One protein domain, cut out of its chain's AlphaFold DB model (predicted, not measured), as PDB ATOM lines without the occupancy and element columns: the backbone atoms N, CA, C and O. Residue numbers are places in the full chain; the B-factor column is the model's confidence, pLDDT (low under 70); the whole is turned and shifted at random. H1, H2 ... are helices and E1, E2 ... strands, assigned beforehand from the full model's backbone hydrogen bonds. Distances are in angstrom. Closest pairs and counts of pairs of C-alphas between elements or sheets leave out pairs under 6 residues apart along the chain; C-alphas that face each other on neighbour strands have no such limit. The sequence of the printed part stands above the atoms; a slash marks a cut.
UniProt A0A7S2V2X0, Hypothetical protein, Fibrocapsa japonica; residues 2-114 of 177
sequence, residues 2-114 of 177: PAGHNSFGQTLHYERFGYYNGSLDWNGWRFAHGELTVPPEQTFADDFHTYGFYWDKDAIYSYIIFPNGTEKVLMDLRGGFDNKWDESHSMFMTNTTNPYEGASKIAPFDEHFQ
ATOM      1  N   PRO A   2      53.470 -51.055  55.740       55.41
ATOM      2  CA  PRO A   2      52.625 -49.867  55.742       55.41
ATOM      3  C   PRO A   2      53.505 -48.648  55.462       55.41
ATOM      4  O   PRO A   2      54.562 -48.504  56.081       55.41
ATOM      5  N   ALA A   3      53.110 -47.863  54.468       65.44
ATOM      6  CA  ALA A   3      53.748 -46.616  54.083       65.44
ATOM      7  C   ALA A   3      53.952 -45.716  55.323       65.44
ATOM      8  O   ALA A   3      53.059 -45.592  56.156       65.44
ATOM      9  N   GLY A   4      55.136 -45.128  55.497       77.25
ATOM     10  CA  GLY A   4      55.389 -44.180  56.588       77.25
ATOM     11  C   GLY A   4      54.841 -42.786  56.272       77.25
ATOM     12  O   GLY A   4      54.240 -42.562  55.225       77.25
ATOM     13  N   HIS A   5      55.130 -41.802  57.127       86.06
ATOM     14  CA  HIS A   5      54.880 -40.376  56.831       86.06
ATOM     15  C   HIS A   5      55.647 -39.866  55.589       86.06
ATOM     16  O   HIS A   5      55.400 -38.768  55.095       86.06
ATOM     17  N   ASN A   6      56.592 -40.660  55.089       91.31
ATOM     18  CA  ASN A   6      57.405 -40.423  53.903       91.31
ATOM     19  C   ASN A   6      56.927 -41.220  52.677       91.31
ATOM     20  O   ASN A   6      57.657 -41.333  51.693       91.31
ATOM     21  N   SER A   7      55.725 -41.792  52.719       91.19
ATOM     22  CA  SER A   7      55.193 -42.617  51.639       91.19
ATOM     23  C   SER A   7      53.775 -42.188  51.257       91.19
ATOM     24  O   SER A   7      52.953 -41.877  52.115       91.19
ATOM     25  N   PHE A   8      53.481 -42.214  49.960       91.94
ATOM     26  CA  PHE A   8      52.153 -41.979  49.399       91.94
ATOM     27  C   PHE A   8      51.821 -43.092  48.407       91.94
ATOM     28  O   PHE A   8      52.689 -43.527  47.649       91.94
ATOM     29  N   GLY A   9      50.566 -43.535  48.401       91.75
ATOM     30  CA  GLY A   9      50.082 -44.581  47.510       91.75
ATOM     31  C   GLY A   9      48.765 -44.196  46.855       91.75
ATOM     32  O   GLY A   9      47.928 -43.531  47.464       91.75
ATOM     33  N   GLN A  10      48.572 -44.652  45.624       92.19
ATOM     34  CA  GLN A  10      47.302 -44.573  44.920       92.19
ATOM     35  C   GLN A  10      46.918 -45.946  44.400       92.19
ATOM     36  O   GLN A  10      47.755 -46.668  43.866       92.19
ATOM     37  N   THR A  11      45.640 -46.279  44.546       91.31
ATOM     38  CA  THR A  11      45.106 -47.587  44.194       91.31
ATOM     39  C   THR A  11      43.738 -47.434  43.563       91.31
ATOM     40  O   THR A  11      42.876 -46.747  44.113       91.31
ATOM     41  N   LEU A  12      43.515 -48.136  42.461       89.50
ATOM     42  CA  LEU A  12      42.185 -48.428  41.957       89.50
ATOM     43  C   LEU A  12      41.868 -49.896  42.213       89.50
ATOM     44  O   LEU A  12      42.585 -50.799  41.787       89.50
ATOM     45  N   HIS A  13      40.777 -50.127  42.930       86.50
ATOM     46  CA  HIS A  13      40.277 -51.463  43.200       86.50
ATOM     47  C   HIS A  13      39.322 -51.879  42.091       86.50
ATOM     48  O   HIS A  13      38.361 -51.170  41.802       86.50
ATOM     49  N   TYR A  14      39.588 -53.032  41.489       80.75
ATOM     50  CA  TYR A  14      38.716 -53.626  40.487       80.75
ATOM     51  C   TYR A  14      38.672 -55.137  40.691       80.75
ATOM     52  O   TYR A  14      39.674 -55.776  41.012       80.75
ATOM     53  N   GLU A  15      37.480 -55.695  40.549       75.25
ATOM     54  CA  GLU A  15      37.170 -57.088  40.847       75.25
ATOM     55  C   GLU A  15      35.904 -57.493  40.094       75.25
ATOM     56  O   GLU A  15      35.149 -56.652  39.597       75.25
ATOM     57  N   ARG A  16      35.637 -58.795  40.011       66.25
ATOM     58  CA  ARG A  16      34.417 -59.282  39.366       66.25
ATOM     59  C   ARG A  16      33.182 -58.810  40.140       66.25
ATOM     60  O   ARG A  16      32.994 -59.185  41.298       66.25
ATOM     61  N   PHE A  17      32.286 -58.089  39.462       54.06
ATOM     62  CA  PHE A  17      30.957 -57.761  39.985       54.06
ATOM     63  C   PHE A  17      30.251 -59.023  40.517       54.06
ATOM     64  O   PHE A  17      30.059 -60.001  39.791       54.06
ATOM     65  N   GLY A  18      29.847 -58.993  41.791       49.44
ATOM     66  CA  GLY A  18      28.944 -59.990  42.378       49.44
ATOM     67  C   GLY A  18      29.579 -61.113  43.202       49.44
ATOM     68  O   GLY A  18      28.839 -61.966  43.684       49.44
ATOM     69  N   TYR A  19      30.898 -61.120  43.430       49.03
ATOM     70  CA  TYR A  19      31.533 -62.047  44.382       49.03
ATOM     71  C   TYR A  19      32.193 -61.290  45.544       49.03
ATOM     72  O   TYR A  19      33.401 -61.335  45.755       49.03
ATOM     73  N   TYR A  20      31.375 -60.583  46.332       46.31
ATOM     74  CA  TYR A  20      31.790 -60.039  47.626       46.31
ATOM     75  C   TYR A  20      32.001 -61.191  48.615       46.31
ATOM     76  O   TYR A  20      31.107 -61.542  49.380       46.31
ATOM     77  N   ASN A  21      33.186 -61.796  48.602       45.06
ATOM     78  CA  ASN A  21      33.624 -62.646  49.707       45.06
ATOM     79  C   ASN A  21      34.973 -62.212  50.288       45.06
ATOM     80  O   ASN A  21      35.716 -63.042  50.799       45.06
ATOM     81  N   GLY A  22      35.306 -60.918  50.174       49.25
ATOM     82  CA  GLY A  22      36.384 -60.265  50.928       49.25
ATOM     83  C   GLY A  22      37.784 -60.874  50.791       49.25
ATOM     84  O   GLY A  22      38.676 -60.500  51.551       49.25
ATOM     85  N   SER A  23      37.998 -61.814  49.868       55.62
ATOM     86  CA  SER A  23      39.312 -62.395  49.635       55.62
ATOM     87  C   SER A  23      40.111 -61.396  48.803       55.62
ATOM     88  O   SER A  23      39.721 -61.001  47.704       55.62
ATOM     89  N   LEU A  24      41.239 -60.974  49.370       57.97
ATOM     90  CA  LEU A  24      42.205 -60.064  48.753       57.97
ATOM     91  C   LEU A  24      42.786 -60.618  47.440       57.97
ATOM     92  O   LEU A  24      43.425 -59.871  46.703       57.97
ATOM     93  N   ASP A  25      42.557 -61.901  47.151       61.31
ATOM     94  CA  ASP A  25      43.059 -62.605  45.972       61.31
ATOM     95  C   ASP A  25      42.255 -62.278  44.698       61.31
ATOM     96  O   ASP A  25      42.733 -62.522  43.594       61.31
ATOM     97  N   TRP A  26      41.050 -61.706  44.831       67.44
ATOM     98  CA  TRP A  26      40.151 -61.384  43.703       67.44
ATOM     99  C   TRP A  26      40.217 -59.925  43.264       67.44
ATOM    100  O   TRP A  26      39.544 -59.534  42.314       67.44
ATOM    101  N   ASN A  27      40.979 -59.111  43.987       74.56
ATOM    102  CA  ASN A  27      41.087 -57.694  43.716       74.56
ATOM    103  C   ASN A  27      42.358 -57.431  42.905       74.56
ATOM    104  O   ASN A  27      43.475 -57.642  43.385       74.56
ATOM    105  N   GLY A  28      42.187 -56.947  41.678       78.00
ATOM    106  CA  GLY A  28      43.270 -56.703  40.730       78.00
ATOM    107  C   GLY A  28      44.130 -55.475  41.038       78.00
ATOM    108  O   GLY A  28      45.019 -55.151  40.254       78.00
ATOM    109  N   TRP A  29      43.918 -54.804  42.178       84.00
ATOM    110  CA  TRP A  29      44.536 -53.522  42.533       84.00
ATOM    111  C   TRP A  29      46.030 -53.395  42.234       84.00
ATOM    112  O   TRP A  29      46.481 -52.313  41.886       84.00
ATOM    113  N   ARG A  30      46.808 -54.478  42.341       82.38
ATOM    114  CA  ARG A  30      48.266 -54.472  42.127       82.38
ATOM    115  C   ARG A  30      48.679 -53.941  40.754       82.38
ATOM    116  O   ARG A  30      49.772 -53.405  40.625       82.38
ATOM    117  N   PHE A  31      47.825 -54.099  39.747       82.62
ATOM    118  CA  PHE A  31      48.078 -53.619  38.386       82.62
ATOM    119  C   PHE A  31      47.590 -52.189  38.162       82.62
ATOM    120  O   PHE A  31      47.941 -51.578  37.160       82.62
ATOM    121  N   ALA A  32      46.819 -51.658  39.106       87.81
ATOM    122  CA  ALA A  32      46.314 -50.298  39.141       87.81
ATOM    123  C   ALA A  32      46.708 -49.638  40.470       87.81
ATOM    124  O   ALA A  32      45.889 -49.052  41.178       87.81
ATOM    125  N   HIS A  33      47.980 -49.800  40.832       90.00
ATOM    126  CA  HIS A  33      48.543 -49.266  42.056       90.00
ATOM    127  C   HIS A  33      49.931 -48.701  41.819       90.00
ATOM    128  O   HIS A  33      50.727 -49.254  41.062       90.00
ATOM    129  N   GLY A  34      50.212 -47.606  42.512       91.62
ATOM    130  CA  GLY A  34      51.522 -46.995  42.562       91.62
ATOM    131  C   GLY A  34      51.806 -46.477  43.959       91.62
ATOM    132  O   GLY A  34      50.937 -45.884  44.596       91.62
ATOM    133  N   GLU A  35      53.043 -46.656  44.402       92.38
ATOM    134  CA  GLU A  35      53.550 -46.130  45.662       92.38
ATOM    135  C   GLU A  35      54.841 -45.357  45.416       92.38
ATOM    136  O   GLU A  35      55.687 -45.739  44.605       92.38
ATOM    137  N   LEU A  36      55.005 -44.268  46.154       92.44
ATOM    138  CA  LEU A  36      56.213 -43.467  46.174       92.44
ATOM    139  C   LEU A  36      56.638 -43.286  47.615       92.44
ATOM    140  O   LEU A  36      55.863 -42.828  48.448       92.44
ATOM    141  N   THR A  37      57.895 -43.612  47.882       92.69
ATOM    142  CA  THR A  37      58.555 -43.304  49.147       92.69
ATOM    143  C   THR A  37      59.646 -42.280  48.878       92.69
ATOM    144  O   THR A  37      60.487 -42.488  47.998       92.69
ATOM    145  N   VAL A  38      59.606 -41.158  49.593       91.81
ATOM    146  CA  VAL A  38      60.671 -40.151  49.560       91.81
ATOM    147  C   VAL A  38      61.825 -40.578  50.482       91.81
ATOM    148  O   VAL A  38      61.629 -41.446  51.343       91.81
ATOM    149  N   PRO A  39      63.043 -40.035  50.292       91.19
ATOM    150  CA  PRO A  39      64.177 -40.343  51.159       91.19
ATOM    151  C   PRO A  39      63.861 -40.154  52.657       91.19
ATOM    152  O   PRO A  39      63.012 -39.327  52.983       91.19
ATOM    153  N   PRO A  40      64.521 -40.889  53.574       87.50
ATOM    154  CA  PRO A  40      64.202 -40.871  55.010       87.50
ATOM    155  C   PRO A  40      64.245 -39.493  55.688       87.50
ATOM    156  O   PRO A  40      63.636 -39.307  56.734       87.50
ATOM    157  N   GLU A  41      64.991 -38.551  55.121       89.94
ATOM    158  CA  GLU A  41      65.114 -37.169  55.582       89.94
ATOM    159  C   GLU A  41      63.975 -36.238  55.128       89.94
ATOM    160  O   GLU A  41      63.985 -35.068  55.499       89.94
ATOM    161  N   GLN A  42      63.025 -36.735  54.327       90.50
ATOM    162  CA  GLN A  42      61.871 -35.992  53.815       90.50
ATOM    163  C   GLN A  42      60.558 -36.664  54.216       90.50
ATOM    164  O   GLN A  42      60.467 -37.888  54.343       90.50
ATOM    165  N   THR A  43      59.506 -35.863  54.352       91.69
ATOM    166  CA  THR A  43      58.151 -36.330  54.640       91.69
ATOM    167  C   THR A  43      57.124 -35.632  53.753       91.69
ATOM    168  O   THR A  43      57.336 -34.519  53.275       91.69
ATOM    169  N   PHE A  44      55.960 -36.256  53.564       91.75
ATOM    170  CA  PHE A  44      54.836 -35.598  52.888       91.75
ATOM    171  C   PHE A  44      54.173 -34.501  53.740       91.75
ATOM    172  O   PHE A  44      53.256 -33.839  53.260       91.75
ATOM    173  N   ALA A  45      54.622 -34.303  54.985       90.31
ATOM    174  CA  ALA A  45      54.176 -33.231  55.868       90.31
ATOM    175  C   ALA A  45      55.088 -31.988  55.825       90.31
ATOM    176  O   ALA A  45      54.753 -30.987  56.452       90.31
ATOM    177  N   ASP A  46      56.218 -32.034  55.106       89.31
ATOM    178  CA  ASP A  46      57.207 -30.945  55.110       89.31
ATOM    179  C   ASP A  46      56.756 -29.720  54.295       89.31
ATOM    180  O   ASP A  46      57.179 -28.602  54.584       89.31
ATOM    181  N   ASP A  47      55.923 -29.922  53.269       92.75
ATOM    182  CA  ASP A  47      55.434 -28.863  52.379       92.75
ATOM    183  C   ASP A  47      54.174 -29.312  51.608       92.75
ATOM    184  O   ASP A  47      53.800 -30.491  51.601       92.75
ATOM    185  N   PHE A  48      53.525 -28.384  50.907       94.81
ATOM    186  CA  PHE A  48      52.423 -28.686  50.002       94.81
ATOM    187  C   PHE A  48      52.906 -29.424  48.754       94.81
ATOM    188  O   PHE A  48      53.833 -29.017  48.057       94.81
ATOM    189  N   HIS A  49      52.195 -30.496  48.423       95.62
ATOM    190  CA  HIS A  49      52.405 -31.276  47.212       95.62
ATOM    191  C   HIS A  49      51.151 -31.178  46.346       95.62
ATOM    192  O   HIS A  49      50.031 -31.180  46.862       95.62
ATOM    193  N   THR A  50      51.317 -31.108  45.026       97.38
ATOM    194  CA  THR A  50      50.171 -31.164  44.111       97.38
ATOM    195  C   THR A  50      49.945 -32.602  43.680       97.38
ATOM    196  O   THR A  50      50.799 -33.197  43.026       97.38
ATOM    197  N   TYR A  51      48.781 -33.145  44.022       96.44
ATOM    198  CA  TYR A  51      48.358 -34.484  43.623       96.44
ATOM    199  C   TYR A  51      47.434 -34.382  42.416       96.44
ATOM    200  O   TYR A  51      46.436 -33.659  42.442       96.44
ATOM    201  N   GLY A  52      47.779 -35.100  41.356       95.81
ATOM    202  CA  GLY A  52      47.035 -35.117  40.110       95.81
ATOM    203  C   GLY A  52      46.418 -36.477  39.833       95.81
ATOM    204  O   GLY A  52      47.044 -37.515  40.048       95.81
ATOM    205  N   PHE A  53      45.199 -36.456  39.304       94.62
ATOM    206  CA  PHE A  53      44.525 -37.621  38.750       94.62
ATOM    207  C   PHE A  53      43.990 -37.249  37.372       94.62
ATOM    208  O   PHE A  53      43.139 -36.369  37.246       94.62
ATOM    209  N   TYR A  54      44.541 -37.882  36.342       94.06
ATOM    210  CA  TYR A  54      44.085 -37.750  34.970       94.06
ATOM    211  C   TYR A  54      43.219 -38.945  34.604       94.06
ATOM    212  O   TYR A  54      43.556 -40.088  34.927       94.06
ATOM    213  N   TRP A  55      42.138 -38.665  33.888       91.69
ATOM    214  CA  TRP A  55      41.202 -39.671  33.426       91.69
ATOM    215  C   TRP A  55      40.494 -39.213  32.153       91.69
ATOM    216  O   TRP A  55      39.872 -38.150  32.126       91.69
ATOM    217  N   ASP A  56      40.572 -40.040  31.116       91.62
ATOM    218  CA  ASP A  56      39.753 -39.948  29.913       91.62
ATOM    219  C   ASP A  56      39.413 -41.352  29.386       91.62
ATOM    220  O   ASP A  56      39.716 -42.359  30.017       91.62
ATOM    221  N   LYS A  57      38.806 -41.429  28.197       90.50
ATOM    222  CA  LYS A  57      38.404 -42.691  27.559       90.50
ATOM    223  C   LYS A  57      39.554 -43.658  27.210       90.50
ATOM    224  O   LYS A  57      39.272 -44.791  26.827       90.50
ATOM    225  N   ASP A  58      40.812 -43.221  27.254       89.62
ATOM    226  CA  ASP A  58      41.993 -43.985  26.828       89.62
ATOM    227  C   ASP A  58      43.042 -44.170  27.940       89.62
ATOM    228  O   ASP A  58      43.889 -45.064  27.837       89.62
ATOM    229  N   ALA A  59      43.037 -43.333  28.978       90.62
ATOM    230  CA  ALA A  59      44.066 -43.333  30.002       90.62
ATOM    231  C   ALA A  59      43.536 -42.948  31.382       90.62
ATOM    232  O   ALA A  59      42.757 -42.010  31.547       90.62
ATOM    233  N   ILE A  60      44.074 -43.634  32.389       92.12
ATOM    234  CA  ILE A  60      44.000 -43.222  33.785       92.12
ATOM    235  C   ILE A  60      45.419 -43.173  34.330       92.12
ATOM    236  O   ILE A  60      46.177 -44.128  34.186       92.12
ATOM    237  N   TYR A  61      45.809 -42.073  34.956       93.81
ATOM    238  CA  TYR A  61      47.076 -42.032  35.673       93.81
ATOM    239  C   TYR A  61      47.027 -41.035  36.815       93.81
ATOM    240  O   TYR A  61      46.253 -40.078  36.808       93.81
ATOM    241  N   SER A  62      47.876 -41.256  37.807       95.56
ATOM    242  CA  SER A  62      48.081 -40.309  38.890       95.56
ATOM    243  C   SER A  62      49.527 -39.872  38.976       95.56
ATOM    244  O   SER A  62      50.437 -40.575  38.535       95.56
ATOM    245  N   TYR A  63      49.737 -38.686  39.528       96.56
ATOM    246  CA  TYR A  63      51.059 -38.101  39.661       96.56
ATOM    247  C   TYR A  63      51.139 -37.173  40.869       96.56
ATOM    248  O   TYR A  63      50.126 -36.730  41.413       96.56
ATOM    249  N   ILE A  64      52.368 -36.875  41.272       97.06
ATOM    250  CA  ILE A  64      52.688 -35.885  42.298       97.06
ATOM    251  C   ILE A  64      53.645 -34.869  41.688       97.06
ATOM    252  O   ILE A  64      54.643 -35.259  41.081       97.06
ATOM    253  N   ILE A  65      53.365 -33.583  41.883       97.19
ATOM    254  CA  ILE A  65      54.311 -32.495  41.641       97.19
ATOM    255  C   ILE A  65      54.815 -32.006  42.999       97.19
ATOM    256  O   ILE A  65      54.037 -31.550  43.843       97.19
ATOM    257  N   PHE A  66      56.123 -32.134  43.201       95.88
ATOM    258  CA  PHE A  66      56.832 -31.692  44.398       95.88
ATOM    259  C   PHE A  66      57.025 -30.166  44.410       95.88
ATOM    260  O   PHE A  66      57.022 -29.551  43.341       95.88
ATOM    261  N   PRO A  67      57.289 -29.548  45.577       94.88
ATOM    262  CA  PRO A  67      57.540 -28.105  45.687       94.88
ATOM    263  C   PRO A  67      58.639 -27.578  44.754       94.88
ATOM    264  O   PRO A  67      58.577 -26.458  44.259       94.88
ATOM    265  N   ASN A  68      59.644 -28.410  44.459       94.25
ATOM    266  CA  ASN A  68      60.729 -28.073  43.538       94.25
ATOM    267  C   ASN A  68      60.346 -28.180  42.043       94.25
ATOM    268  O   ASN A  68      61.215 -28.040  41.183       94.25
ATOM    269  N   GLY A  69      59.079 -28.471  41.728       95.62
ATOM    270  CA  GLY A  69      58.559 -28.651  40.373       95.62
ATOM    271  C   GLY A  69      58.786 -30.039  39.769       95.62
ATOM    272  O   GLY A  69      58.397 -30.268  38.627       95.62
ATOM    273  N   THR A  70      59.402 -30.977  40.495       95.38
ATOM    274  CA  THR A  70      59.594 -32.348  40.000       95.38
ATOM    275  C   THR A  70      58.253 -33.064  39.932       95.38
ATOM    276  O   THR A  70      57.573 -33.188  40.947       95.38
ATOM    277  N   GLU A  71      57.907 -33.597  38.764       96.38
ATOM    278  CA  GLU A  71      56.740 -34.457  38.584       96.38
ATOM    279  C   GLU A  71      57.142 -35.935  38.642       96.38
ATOM    280  O   GLU A  71      58.149 -36.348  38.057       96.38
ATOM    281  N   LYS A  72      56.345 -36.747  39.338       95.62
ATOM    282  CA  LYS A  72      56.456 -38.206  39.324       95.62
ATOM    283  C   LYS A  72      55.101 -38.838  39.060       95.62
ATOM    284  O   LYS A  72      54.168 -38.631  39.832       95.62
ATOM    285  N   VAL A  73      55.025 -39.649  38.009       95.12
ATOM    286  CA  VAL A  73      53.882 -40.535  37.752       95.12
ATOM    287  C   VAL A  73      53.908 -41.675  38.767       95.12
ATOM    288  O   VAL A  73      54.969 -42.237  39.040       95.12
ATOM    289  N   LEU A  74      52.747 -41.985  39.337       93.19
ATOM    290  CA  LEU A  74      52.592 -42.949  40.420       93.19
ATOM    291  C   LEU A  74      51.923 -44.233  39.924       93.19
ATOM    292  O   LEU A  74      52.546 -45.288  39.903       93.19
ATOM    293  N   MET A  75      50.671 -44.126  39.484       92.38
ATOM    294  CA  MET A  75      49.926 -45.192  38.821       92.38
ATOM    295  C   MET A  75      49.763 -44.808  37.353       92.38
ATOM    296  O   MET A  75      49.318 -43.700  37.065       92.38
ATOM    297  N   ASP A  76      50.105 -45.713  36.437       91.38
ATOM    298  CA  ASP A  76      50.111 -45.446  34.998       91.38
ATOM    299  C   ASP A  76      49.329 -46.512  34.229       91.38
ATOM    300  O   ASP A  76      49.794 -47.637  34.039       91.38
ATOM    301  N   LEU A  77      48.132 -46.137  33.786       88.44
ATOM    302  CA  LEU A  77      47.238 -46.954  32.970       88.44
ATOM    303  C   LEU A  77      46.952 -46.256  31.640       88.44
ATOM    304  O   LEU A  77      45.818 -46.219  31.152       88.44
ATOM    305  N   ARG A  78      47.989 -45.665  31.038       87.88
ATOM    306  CA  ARG A  78      47.917 -45.181  29.657       87.88
ATOM    307  C   ARG A  78      47.717 -46.369  28.716       87.88
ATOM    308  O   ARG A  78      48.568 -47.251  28.632       87.88
ATOM    309  N   GLY A  79      46.592 -46.384  28.001       81.31
ATOM    310  CA  GLY A  79      46.178 -47.506  27.154       81.31
ATOM    311  C   GLY A  79      45.047 -48.358  27.738       81.31
ATOM    312  O   GLY A  79      44.572 -49.249  27.037       81.31
ATOM    313  N   GLY A  80      44.588 -48.059  28.958       77.19
ATOM    314  CA  GLY A  80      43.404 -48.666  29.565       77.19
ATOM    315  C   GLY A  80      43.652 -49.932  30.400       77.19
ATOM    316  O   GLY A  80      44.783 -50.353  30.641       77.19
ATOM    317  N   PHE A  81      42.546 -50.517  30.856       76.00
ATOM    318  CA  PHE A  81      42.407 -51.677  31.731       76.00
ATOM    319  C   PHE A  81      42.260 -53.015  31.000       76.00
ATOM    320  O   PHE A  81      42.446 -54.047  31.644       76.00
ATOM    321  N   ASP A  82      41.967 -53.024  29.694       67.75
ATOM    322  CA  ASP A  82      41.627 -54.248  28.945       67.75
ATOM    323  C   ASP A  82      42.633 -55.388  29.178       67.75
ATOM    324  O   ASP A  82      42.251 -56.500  29.534       67.75
ATOM    325  N   ASN A  83      43.935 -55.096  29.086       68.81
ATOM    326  CA  ASN A  83      44.990 -56.096  29.306       68.81
ATOM    327  C   ASN A  83      45.277 -56.359  30.797       68.81
ATOM    328  O   ASN A  83      45.863 -57.381  31.151       68.81
ATOM    329  N   LYS A  84      44.885 -55.441  31.690       74.69
ATOM    330  CA  LYS A  84      45.171 -55.518  33.132       74.69
ATOM    331  C   LYS A  84      44.266 -56.495  33.863       74.69
ATOM    332  O   LYS A  84      44.679 -57.051  34.879       74.69
ATOM    333  N   TRP A  85      43.065 -56.745  33.343       75.12
ATOM    334  CA  TRP A  85      42.189 -57.778  33.889       75.12
ATOM    335  C   TRP A  85      42.800 -59.179  33.765       75.12
ATOM    336  O   TRP A  85      42.872 -59.913  34.757       75.12
ATOM    337  N   ASP A  86      43.236 -59.545  32.559       74.12
ATOM    338  CA  ASP A  86      43.778 -60.877  32.278       74.12
ATOM    339  C   ASP A  86      45.096 -61.102  33.027       74.12
ATOM    340  O   ASP A  86      45.300 -62.163  33.625       74.12
ATOM    341  N   GLU A  87      45.958 -60.079  33.073       75.69
ATOM    342  CA  GLU A  87      47.177 -60.086  33.887       75.69
ATOM    343  C   GLU A  87      46.860 -60.341  35.368       75.69
ATOM    344  O   GLU A  87      47.504 -61.180  35.999       75.69
ATOM    345  N   SER A  88      45.841 -59.677  35.927       72.31
ATOM    346  CA  SER A  88      45.537 -59.805  37.350       72.31
ATOM    347  C   SER A  88      44.873 -61.116  37.736       72.31
ATOM    348  O   SER A  88      45.155 -61.635  38.813       72.31
ATOM    349  N   HIS A  89      44.013 -61.674  36.885       70.69
ATOM    350  CA  HIS A  89      43.191 -62.829  37.252       70.69
ATOM    351  C   HIS A  89      43.756 -64.169  36.771       70.69
ATOM    352  O   HIS A  89      43.495 -65.184  37.414       70.69
ATOM    353  N   SER A  90      44.607 -64.192  35.738       64.31
ATOM    354  CA  SER A  90      45.340 -65.412  35.349       64.31
ATOM    355  C   SER A  90      46.296 -65.913  36.442       64.31
ATOM    356  O   SER A  90      46.591 -67.106  36.511       64.31
ATOM    357  N   MET A  91      46.745 -65.024  37.335       62.09
ATOM    358  CA  MET A  91      47.617 -65.365  38.465       62.09
ATOM    359  C   MET A  91      46.907 -66.120  39.594       62.09
ATOM    360  O   MET A  91      47.557 -66.857  40.335       62.09
ATOM    361  N   PHE A  92      45.596 -65.931  39.744       62.59
ATOM    362  CA  PHE A  92      44.822 -66.482  40.862       62.59
ATOM    363  C   PHE A  92      43.758 -67.482  40.410       62.59
ATOM    364  O   PHE A  92      43.186 -68.183  41.244       62.59
ATOM    365  N   MET A  93      43.497 -67.576  39.101       63.19
ATOM    366  CA  MET A  93      42.422 -68.396  38.564       63.19
ATOM    367  C   MET A  93      42.766 -69.057  37.240       63.19
ATOM    368  O   MET A  93      43.304 -68.452  36.317       63.19
ATOM    369  N   THR A  94      42.327 -70.304  37.117       57.22
ATOM    370  CA  THR A  94      42.108 -70.947  35.830       57.22
ATOM    371  C   THR A  94      40.606 -70.873  35.538       57.22
ATOM    372  O   THR A  94      39.793 -71.223  36.390       57.22
ATOM    373  N   ASN A  95      40.229 -70.410  34.338       63.25
ATOM    374  CA  ASN A  95      38.852 -70.419  33.813       63.25
ATOM    375  C   ASN A  95      37.891 -69.288  34.259       63.25
ATOM    376  O   ASN A  95      36.723 -69.549  34.553       63.25
ATOM    377  N   THR A  96      38.332 -68.024  34.258       66.12
ATOM    378  CA  THR A  96      37.434 -66.865  34.440       66.12
ATOM    379  C   THR A  96      37.349 -65.954  33.231       66.12
ATOM    380  O   THR A  96      38.371 -65.548  32.690       66.12
ATOM    381  N   THR A  97      36.123 -65.579  32.877       74.62
ATOM    382  CA  THR A  97      35.815 -64.580  31.847       74.62
ATOM    383  C   THR A  97      35.986 -63.163  32.388       74.62
ATOM    384  O   THR A  97      35.608 -62.887  33.533       74.62
ATOM    385  N   ASN A  98      36.524 -62.268  31.559       77.62
ATOM    386  CA  ASN A  98      36.617 -60.845  31.852       77.62
ATOM    387  C   ASN A  98      35.210 -60.215  31.915       77.62
ATOM    388  O   ASN A  98      34.511 -60.206  30.904       77.62
ATOM    389  N   PRO A  99      34.757 -59.688  33.072       79.12
ATOM    390  CA  PRO A  99      33.441 -59.060  33.188       79.12
ATOM    391  C   PRO A  99      33.348 -57.731  32.426       79.12
ATOM    392  O   PRO A  99      32.246 -57.230  32.234       79.12
ATOM    393  N   TYR A 100      34.485 -57.172  32.010       80.44
ATOM    394  CA  TYR A 100      34.596 -55.948  31.222       80.44
ATOM    395  C   TYR A 100      34.840 -56.241  29.734       80.44
ATOM    396  O   TYR A 100      35.150 -55.335  28.967       80.44
ATOM    397  N   GLU A 101      34.706 -57.500  29.302       82.69
ATOM    398  CA  GLU A 101      34.817 -57.856  27.889       82.69
ATOM    399  C   GLU A 101      33.789 -57.076  27.052       82.69
ATOM    400  O   GLU A 101      32.584 -57.121  27.304       82.69
ATOM    401  N   GLY A 102      34.275 -56.334  26.054       84.94
ATOM    402  CA  GLY A 102      33.448 -55.475  25.200       84.94
ATOM    403  C   GLY A 102      33.026 -54.139  25.827       84.94
ATOM    404  O   GLY A 102      32.302 -53.385  25.175       84.94
ATOM    405  N   ALA A 103      33.465 -53.834  27.053       87.44
ATOM    406  CA  ALA A 103      33.277 -52.529  27.681       87.44
ATOM    407  C   ALA A 103      34.274 -51.487  27.136       87.44
ATOM    408  O   ALA A 103      35.039 -51.746  26.202       87.44
ATOM    409  N   SER A 104      34.239 -50.271  27.688       88.94
ATOM    410  CA  SER A 104      35.239 -49.261  27.348       88.94
ATOM    411  C   SER A 104      36.616 -49.652  27.895       88.94
ATOM    412  O   SER A 104      36.724 -50.352  28.901       88.94
ATOM    413  N   LYS A 105      37.676 -49.110  27.286       87.62
ATOM    414  CA  LYS A 105      39.064 -49.383  27.686       87.62
ATOM    415  C   LYS A 105      39.375 -49.031  29.133       87.62
ATOM    416  O   LYS A 105      40.404 -49.441  29.644       87.62
ATOM    417  N   ILE A 106      38.565 -48.196  29.764       88.88
ATOM    418  CA  ILE A 106      38.779 -47.714  31.128       88.88
ATOM    419  C   ILE A 106      37.767 -48.294  32.116       88.88
ATOM    420  O   ILE A 106      37.821 -47.944  33.293       88.88
ATOM    421  N   ALA A 107      36.887 -49.200  31.680       88.69
ATOM    422  CA  ALA A 107      35.985 -49.915  32.573       88.69
ATOM    423  C   ALA A 107      36.771 -50.670  33.668       88.69
ATOM    424  O   ALA A 107      37.839 -51.222  33.388       88.69
ATOM    425  N   PRO A 108      36.278 -50.698  34.924       86.50
ATOM    426  CA  PRO A 108      34.988 -50.175  35.412       86.50
ATOM    427  C   PRO A 108      34.983 -48.683  35.796       86.50
ATOM    428  O   PRO A 108      34.068 -48.221  36.476       86.50
ATOM    429  N   PHE A 109      36.026 -47.931  35.459       89.81
ATOM    430  CA  PHE A 109      36.190 -46.530  35.851       89.81
ATOM    431  C   PHE A 109      35.695 -45.569  34.772       89.81
ATOM    432  O   PHE A 109      36.197 -44.460  34.670       89.81
ATOM    433  N   ASP A 110      34.737 -45.981  33.950       89.94
ATOM    434  CA  ASP A 110      34.086 -45.192  32.900       89.94
ATOM    435  C   ASP A 110      32.786 -44.513  33.344       89.94
ATOM    436  O   ASP A 110      32.046 -43.963  32.531       89.94
ATOM    437  N   GLU A 111      32.551 -44.483  34.652       89.12
ATOM    438  CA  GLU A 111      31.369 -43.908  35.280       89.12
ATOM    439  C   GLU A 111      31.687 -42.626  36.053       89.12
ATOM    440  O   GLU A 111      32.823 -42.343  36.441       89.12
ATOM    441  N   HIS A 112      30.651 -41.835  36.329       88.12
ATOM    442  CA  HIS A 112      30.789 -40.641  37.156       88.12
ATOM    443  C   HIS A 112      31.221 -41.011  38.585       88.12
ATOM    444  O   HIS A 112      30.549 -41.793  39.258       88.12
ATOM    445  N   PHE A 113      32.278 -40.372  39.091       85.50
ATOM    446  CA  PHE A 113      32.723 -40.525  40.476       85.50
ATOM    447  C   PHE A 113      32.533 -39.258  41.308       85.50
ATOM    448  O   PHE A 113      32.372 -38.145  40.804       85.50
ATOM    449  N   GLN A 114      32.576 -39.450  42.622       90.75
ATOM    450  CA  GLN A 114      32.609 -38.379  43.607       90.75
ATOM    451  C   GLN A 114      34.008 -38.292  44.211       90.75
ATOM    452  O   GLN A 114      34.633 -39.315  44.488       90.75
TER     453      GLN A 114
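This is residues 2 to 114 of the 177 residues of the protein "Hypothetical protein" of Fibrocapsa japonica (UniProt A0A7S2V2X0). With little regular structure, this is a small sandwich, antiparallel sheets E1 E2 and E3 E4 E5 face to face, H2 at one end touching H1. Of 113 printed residues, 44 are in named elements, E1 H1 E2 E3 E4 E5 H2: mixed class. It spans 47 by 29 by 24 A, only just loose, close to compact: radius of gyration of the C-alphas 16.1 A.

E1 and E2, residues 7 to 11 and 33 to 37, are antiparallel; N 8 and O 36 are 2.9 A apart. Next find the meander E3 E4 E5, antiparallel neighbours, residues 50 to 55, 59 to 65, 71 to 78; N 52 to O 63 and N 62 to O 75 are 2.9 A. The closest C-alphas of E2 and E5, 34 and 75, are 4.4 A apart. H2, residues 82 to 90, has 4 of 5 O i to N i+4 pairs within hydrogen-bond range.

Find C-alpha 7 at (55.193, -42.617, 51.639); H2 ends at C-alpha 90, (45.340, -65.412, 35.349).

Residues 18 to 23 stand free; 22 printed residues have pLDDT under 70, among them residues 16 to 26.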